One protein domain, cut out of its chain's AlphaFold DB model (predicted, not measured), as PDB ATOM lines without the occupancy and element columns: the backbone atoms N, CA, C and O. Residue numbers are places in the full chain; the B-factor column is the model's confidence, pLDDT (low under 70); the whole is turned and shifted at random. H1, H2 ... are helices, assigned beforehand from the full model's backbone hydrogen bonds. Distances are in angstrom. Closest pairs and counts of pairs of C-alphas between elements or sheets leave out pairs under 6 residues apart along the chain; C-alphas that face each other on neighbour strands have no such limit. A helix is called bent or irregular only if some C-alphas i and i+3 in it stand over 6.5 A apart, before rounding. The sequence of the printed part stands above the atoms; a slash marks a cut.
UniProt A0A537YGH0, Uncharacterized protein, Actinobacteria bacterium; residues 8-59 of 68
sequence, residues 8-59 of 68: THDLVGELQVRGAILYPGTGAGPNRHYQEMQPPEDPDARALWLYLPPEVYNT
ATOM      1  N   THR A   8      23.395  25.485  17.096       78.94
ATOM      2  CA  THR A   8      21.942  25.363  17.207       78.94
ATOM      3  C   THR A   8      21.181  26.490  16.505       78.94
ATOM      4  O   THR A   8      20.110  26.238  15.959       78.94
ATOM      5  N   HIS A   9      21.702  27.721  16.485       80.19
ATOM      6  CA  HIS A   9      21.090  28.812  15.719       80.19
ATOM      7  C   HIS A   9      21.133  28.530  14.221       80.19
ATOM      8  O   HIS A   9      20.140  28.785  13.541       80.19
ATOM      9  N   ASP A  10      22.240  27.982  13.727       82.31
ATOM     10  CA  ASP A  10      22.382  27.632  12.315       82.31
ATOM     11  C   ASP A  10      21.395  26.526  11.936       82.31
ATOM     12  O   ASP A  10      20.639  26.677  10.975       82.31
ATOM     13  N   LEU A  11      21.287  25.474  12.759       82.88
ATOM     14  CA  LEU A  11      20.279  24.424  12.583       82.88
ATOM     15  C   LEU A  11      18.850  24.989  12.565       82.88
ATOM     16  O   LEU A  11      18.055  24.644  11.690       82.88
ATOM     17  N   VAL A  12      18.501  25.842  13.533       85.94
ATOM     18  CA  VAL A  12      17.172  26.469  13.599       85.94
ATOM     19  C   VAL A  12      16.922  27.312  12.349       85.94
ATOM     20  O   VAL A  12      15.850  27.203  11.752       85.94
ATOM     21  N   GLY A  13      17.913  28.088  11.910       87.25
ATOM     22  CA  GLY A  13      17.840  28.887  10.691       87.25
ATOM     23  C   GLY A  13      17.594  28.033   9.448       87.25
ATOM     24  O   GLY A  13      16.682  28.320   8.672       87.25
ATOM     25  N   GLU A  14      18.339  26.939   9.279       88.50
ATOM     26  CA  GLU A  14      18.148  26.009   8.163       88.50
ATOM     27  C   GLU A  14      16.760  25.364   8.162       88.50
ATOM     28  O   GLU A  14      16.121  25.253   7.111       88.50
ATOM     29  N   LEU A  15      16.273  24.947   9.333       87.62
ATOM     30  CA  LEU A  15      14.939  24.371   9.475       87.62
ATOM     31  C   LEU A  15      13.862  25.393   9.099       87.62
ATOM     32  O   LEU A  15      12.946  25.058   8.347       87.62
ATOM     33  N   GLN A  16      13.991  26.643   9.549       88.44
ATOM     34  CA  GLN A  16      13.056  27.714   9.201       88.44
ATOM     35  C   GLN A  16      13.056  28.029   7.699       88.44
ATOM     36  O   GLN A  16      11.985  28.186   7.114       88.44
ATOM     37  N   VAL A  17      14.223  28.033   7.042       90.44
ATOM     38  CA  VAL A  17      14.323  28.182   5.574       90.44
ATOM     39  C   VAL A  17      13.582  27.059   4.840       90.44
ATOM     40  O   VAL A  17      13.010  27.286   3.774       90.44
ATOM     41  N   ARG A  18      13.549  25.850   5.412       89.19
ATOM     42  CA  ARG A  18      12.823  24.690   4.865       89.19
ATOM     43  C   ARG A  18      11.343  24.638   5.268       89.19
ATOM     44  O   ARG A  18      10.659  23.693   4.886       89.19
ATOM     45  N   GLY A  19      10.849  25.638   5.998       86.38
ATOM     46  CA  GLY A  19       9.445  25.766   6.387       86.38
ATOM     47  C   GLY A  19       9.108  25.285   7.800       86.38
ATOM     48  O   GLY A  19       7.930  25.223   8.140       86.38
ATOM     49  N   ALA A  20      10.098  24.952   8.634       86.88
ATOM     50  CA  ALA A  20       9.846  24.681  10.047       86.88
ATOM     51  C   ALA A  20       9.458  25.962  10.798       86.88
ATOM     52  O   ALA A  20       9.908  27.064  10.477       86.88
ATOM     53  N   ILE A  21       8.660  25.807  11.851       84.94
ATOM     54  CA  ILE A  21       8.177  26.923  12.663       84.94
ATOM     55  C   ILE A  21       8.819  26.843  14.046       84.94
ATOM     56  O   ILE A  21       8.749  25.819  14.726       84.94
ATOM     57  N   LEU A  22       9.444  27.941  14.472       85.50
ATOM     58  CA  LEU A  22       9.960  28.088  15.828       85.50
ATOM     59  C   LEU A  22       8.861  28.656  16.727       85.50
ATOM     60  O   LEU A  22       8.397  29.776  16.511       85.50
ATOM     61  N   TYR A  23       8.497  27.912  17.769       85.38
ATOM     62  CA  TYR A  23       7.564  28.377  18.791       85.38
ATOM     63  C   TYR A  23       8.323  28.710  20.076       85.38
ATOM     64  O   TYR A  23       8.906  27.809  20.683       85.38
ATOM     65  N   PRO A  24       8.300  29.975  20.535       84.25
ATOM     66  CA  PRO A  24       8.831  30.329  21.845       84.25
ATOM     67  C   PRO A  24       8.114  29.527  22.935       84.25
ATOM     68  O   PRO A  24       6.899  29.338  22.869       84.25
ATOM     69  N   GLY A  25       8.839  29.071  23.951       85.94
ATOM     70  CA  GLY A  25       8.276  28.194  24.974       85.94
ATOM     71  C   GLY A  25       9.170  28.031  26.193       85.94
ATOM     72  O   GLY A  25      10.144  28.757  26.382       85.94
ATOM     73  N   THR A  26       8.812  27.065  27.030       86.25
ATOM     74  CA  THR A  26       9.584  26.656  28.211       86.25
ATOM     75  C   THR A  26       9.747  25.135  28.209       86.25
ATOM     76  O   THR A  26       9.247  24.463  27.309       86.25
ATOM     77  N   GLY A  27      10.376  24.561  29.239       81.31
ATOM     78  CA  GLY A  27      10.403  23.101  29.419       81.31
ATOM     79  C   GLY A  27       9.012  22.455  29.541       81.31
ATOM     80  O   GLY A  27       8.882  21.256  29.339       81.31
ATOM     81  N   ALA A  28       7.962  23.238  29.819       85.44
ATOM     82  CA  ALA A  28       6.577  22.763  29.803       85.44
ATOM     83  C   ALA A  28       5.974  22.668  28.385       85.44
ATOM     84  O   ALA A  28       4.874  22.140  28.231       85.44
ATOM     85  N   GLY A  29       6.669  23.183  27.366       85.12
ATOM     86  CA  GLY A  29       6.232  23.177  25.974       85.12
ATOM     87  C   GLY A  29       6.156  24.568  25.325       85.12
ATOM     88  O   GLY A  29       6.520  25.581  25.940       85.12
ATOM     89  N   PRO A  30       5.698  24.619  24.062       86.62
ATOM     90  CA  PRO A  30       5.515  25.853  23.302       86.62
ATOM     91  C   PRO A  30       4.418  26.739  23.905       86.62
ATOM     92  O   PRO A  30       3.441  26.268  24.487       86.62
ATOM     93  N   ASN A  31       4.558  28.051  23.741       87.00
ATOM     94  CA  ASN A  31       3.549  29.008  24.161       87.00
ATOM     95  C   ASN A  31       2.304  28.887  23.268       87.00
ATOM     96  O   ASN A  31       2.340  29.194  22.075       87.00
ATOM     97  N   ARG A  32       1.187  28.495  23.888       85.12
ATOM     98  CA  ARG A  32      -0.115  28.281  23.245       85.12
ATOM     99  C   ARG A  32      -0.580  29.462  22.389       85.12
ATOM    100  O   ARG A  32      -1.132  29.248  21.318       85.12
ATOM    101  N   HIS A  33      -0.299  30.695  22.811       86.69
ATOM    102  CA  HIS A  33      -0.678  31.885  22.051       86.69
ATOM    103  C   HIS A  33      -0.049  31.898  20.648       86.69
ATOM    104  O   HIS A  33      -0.713  32.229  19.671       86.69
ATOM    105  N   TYR A  34       1.215  31.480  20.529       82.44
ATOM    106  CA  TYR A  34       1.913  31.421  19.242       82.44
ATOM    107  C   TYR A  34       1.453  30.257  18.365       82.44
ATOM    108  O   TYR A  34       1.540  30.355  17.144       82.44
ATOM    109  N   GLN A  35       0.956  29.177  18.970       80.31
ATOM    110  CA  GLN A  35       0.359  28.060  18.238       80.31
ATOM    111  C   GLN A  35      -0.990  28.454  17.630       80.31
ATOM    112  O   GLN A  35      -1.250  28.163  16.470       80.31
ATOM    113  N   GLU A  36      -1.819  29.174  18.387       82.94
ATOM    114  CA  GLU A  36      -3.153  29.610  17.951       82.94
ATOM    115  C   GLU A  36      -3.118  30.648  16.816       82.94
ATOM    116  O   GLU A  36      -4.103  30.804  16.100       82.94
ATOM    117  N   MET A  37      -1.995  31.349  16.632       80.25
ATOM    118  CA  MET A  37      -1.809  32.322  15.548       80.25
ATOM    119  C   MET A  37      -1.439  31.691  14.198       80.25
ATOM    120  O   MET A  37      -1.301  32.416  13.212       80.25
ATOM    121  N   GLN A  38      -1.254  30.372  14.132       73.12
ATOM    122  CA  GLN A  38      -0.842  29.708  12.900       73.12
ATOM    123  C   GLN A  38      -2.027  29.433  11.973       73.12
ATOM    124  O   GLN A  38      -3.148  29.215  12.442       73.12
ATOM    125  N   PRO A  39      -1.797  29.427  10.646       68.31
ATOM    126  CA  PRO A  39      -2.787  28.909   9.717       68.31
ATOM    127  C   PRO A  39      -3.141  27.466  10.106       68.31
ATOM    128  O   PRO A  39      -2.274  26.745  10.603       68.31
ATOM    129  N   PRO A  40      -4.401  27.044   9.909       63.12
ATOM    130  CA  PRO A  40      -4.823  25.701  10.275       63.12
ATOM    131  C   PRO A  40      -3.938  24.678   9.564       63.12
ATOM    132  O   PRO A  40      -3.895  24.634   8.333       63.12
ATOM    133  N   GLU A  41      -3.211  23.892  10.356       69.88
ATOM    134  CA  GLU A  41      -2.441  22.766   9.849       69.88
ATOM    135  C   GLU A  41      -3.399  21.702   9.306       69.88
ATOM    136  O   GLU A  41      -4.537  21.563   9.765       69.88
ATOM    137  N   ASP A  42      -2.931  20.951   8.312       79.12
ATOM    138  CA  ASP A  42      -3.587  19.712   7.917       79.12
ATOM    139  C   ASP A  42      -3.645  18.795   9.156       79.12
ATOM    140  O   ASP A  42      -2.590  18.453   9.698       79.12
ATOM    141  N   PRO A  43      -4.842  18.418   9.645       72.56
ATOM    142  CA  PRO A  43      -4.977  17.621  10.862       72.56
ATOM    143  C   PRO A  43      -4.325  16.235  10.750       72.56
ATOM    144  O   PRO A  43      -4.054  15.616  11.780       72.56
ATOM    145  N   ASP A  44      -4.050  15.763   9.529       80.81
ATOM    146  CA  ASP A  44      -3.381  14.489   9.266       80.81
ATOM    147  C   ASP A  44      -1.860  14.639   9.051       80.81
ATOM    148  O   ASP A  44      -1.141  13.641   8.886       80.81
ATOM    149  N   ALA A  45      -1.329  15.868   9.081       80.75
ATOM    150  CA  ALA A  45       0.102  16.106   8.962       80.75
ATOM    151  C   ALA A  45       0.856  15.600  10.198       80.75
ATOM    152  O   ALA A  45       0.523  15.876  11.351       80.75
ATOM    153  N   ARG A  46       1.944  14.862   9.956       78.44
ATOM    154  CA  ARG A  46       2.854  14.436  11.021       78.44
ATOM    155  C   ARG A  46       3.811  15.571  11.360       78.44
ATOM    156  O   ARG A  46       4.589  15.985  10.504       78.44
ATOM    157  N   ALA A  47       3.811  15.988  12.619       79.12
ATOM    158  CA  ALA A  47       4.743  16.970  13.162       79.12
ATOM    159  C   ALA A  47       5.533  16.397  14.350       79.12
ATOM    160  O   ALA A  47       5.141  15.396  14.958       79.12
ATOM    161  N   LEU A  48       6.651  17.045  14.683       81.06
ATOM    162  CA  LEU A  48       7.454  16.752  15.870       81.06
ATOM    163  C   LEU A  48       7.715  18.039  16.653       81.06
ATOM    164  O   LEU A  48       7.917  19.097  16.063       81.06
ATOM    165  N   TRP A  49       7.761  17.927  17.980       79.88
ATOM    166  CA  TRP A  49       8.151  19.015  18.872       79.88
ATOM    167  C   TRP A  49       9.556  18.755  19.401       79.88
ATOM    168  O   TRP A  49       9.803  17.715  20.011       79.88
ATOM    169  N   LEU A  50      10.468  19.698  19.169       80.62
ATOM    170  CA  LEU A  50      11.840  19.626  19.657       80.62
ATOM    171  C   LEU A  50      12.029  20.636  20.789       80.62
ATOM    172  O   LEU A  50      11.926  21.843  20.577       80.62
ATOM    173  N   TYR A  51      12.303  20.133  21.989       83.81
ATOM    174  CA  TYR A  51      12.716  20.959  23.117       83.81
ATOM    175  C   TYR A  51      14.243  21.010  23.188       83.81
ATOM    176  O   TYR A  51      14.899  19.970  23.175       83.81
ATOM    177  N   LEU A  52      14.791  22.222  23.290       80.88
ATOM    178  CA  LEU A  52      16.222  22.481  23.413       80.88
ATOM    179  C   LEU A  52      16.473  23.205  24.741       80.88
ATOM    180  O   LEU A  52      16.071  24.365  24.872       80.88
ATOM    181  N   PRO A  53      17.092  22.544  25.738       81.56
ATOM    182  CA  PRO A  53      17.536  23.209  26.956       81.56
ATOM    183  C   PRO A  53      18.474  24.380  26.635       81.56
ATOM    184  O   PRO A  53      19.193  24.304  25.633       81.56
ATOM    185  N   PRO A  54      18.515  25.438  27.465       80.75
ATOM    186  CA  PRO A  54      19.397  26.581  27.242       80.75
ATOM    187  C   PRO A  54      20.856  26.183  27.028       80.75
ATOM    188  O   PRO A  54      21.534  26.802  26.218       80.75
ATOM    189  N   GLU A  55      21.335  25.149  27.712       78.31
ATOM    190  CA  GLU A  55      22.698  24.644  27.580       78.31
ATOM    191  C   GLU A  55      22.936  24.134  26.154       78.31
ATOM    192  O   GLU A  55      23.799  24.657  25.467       78.31
ATOM    193  N   VAL A  56      22.089  23.228  25.654       78.69
ATOM    194  CA  VAL A  56      22.179  22.677  24.284       78.69
ATOM    195  C   VAL A  56      21.946  23.755  23.223       78.69
ATOM    196  O   VAL A  56      22.598  23.785  22.180       78.69
ATOM    197  N   TYR A  57      21.026  24.683  23.484       78.06
ATOM    198  CA  TYR A  57      20.792  25.815  22.598       78.06
ATOM    199  C   TYR A  57      22.039  26.703  22.474       78.06
ATOM    200  O   TYR A  57      22.357  27.132  21.369       78.06
ATOM    201  N   ASN A  58      22.762  26.902  23.585       74.19
ATOM    202  CA  ASN A  58      23.945  27.757  23.706       74.19
ATOM    203  C   ASN A  58      25.302  27.025  23.592       74.19
ATOM    204  O   ASN A  58      26.341  27.664  23.713       74.19
ATOM    205  N   THR A  59      25.340  25.719  23.331       72.19
ATOM    206  CA  THR A  59      26.605  25.021  23.017       72.19
ATOM    207  C   THR A  59      26.563  24.238  21.713       72.19
ATOM    208  O   THR A  59      27.614  23.895  21.184       72.19
TER     209      THR A  59
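This is residues 8 to 59 of the 68 residues of an uncharacterized protein of Actinobacteria bacterium (UniProt A0A537YGH0). Three short helices are strung on a loosely wound chain: H1 and H3 meet as an L near the first printed residue, while H2 lies away from both, and long links without a named element fill much of the space between. The first of these links, residues 18 to 31, runs through the middle; the second, residues 37 to 53, swings out in a wide loop, of which residues 39 to 46 stick out, and comes back to H3 beside the beginning of H1. The printed part has 52 residues, with three named helices in the order H1, H2, H3 and no named strand. The class is all helix, though under half of the residues, 21 of 52, are in named elements. The whole is only just loose, close to compact, with a radius of gyration of the C-alphas of 12.1 A and spans of 34 by 25 by 17 A.

H1, residues 8 to 17, is the longest helix and measures 14.2 A from first to last C-alpha; it begins at C-alpha 8, at (21.942, 25.363, 17.207). After the link of residues 18 to 31 comes H2, residues 32 to 36, 6.2 A long, with C-alpha 32 at (-0.115, 28.281, 23.245). H3, residues 54 to 59, is 8.5 A long and ends at C-alpha 59, at (26.605, 25.021, 23.017). None of the three helices is bent or irregular.

H1 and H3 touch, with 5 pairs of C-alphas within 8 A. Their closest C-alphas are those of Thr 8 and Tyr 57, 5.5 A apart. Their lines stand about perpendicular, at 83 degrees, and their centres are 14.1 A apart. H2 touches no helix: H1 and H2 are apart, and so are H2 and H3. Within the link from H1 to H2, residues 25 to 26 pair with residues 29 to 30, antiparallel, in stretches too short to be named strands. In H1, H2 and H3 every O i to N i+4 pair is within hydrogen-bond range.

The two C-alphas farthest apart are those of Pro 43 and Thr 59, 34.6 A, whereas the first and last printed C-alphas, of Thr 8 and Thr 59, are 7.5 A apart. Both links are long, with 14 residues between H1 and H2 and 17 between H2 and H3. Residues 14 to 19, of which 14 to 17 belong to H1, stand free, and so do residues 39 to 46. The printed part has no cut. The mean pLDDT of the printed part is 81.6, and residues 39 to 41 are under 70, where the model's confidence is low.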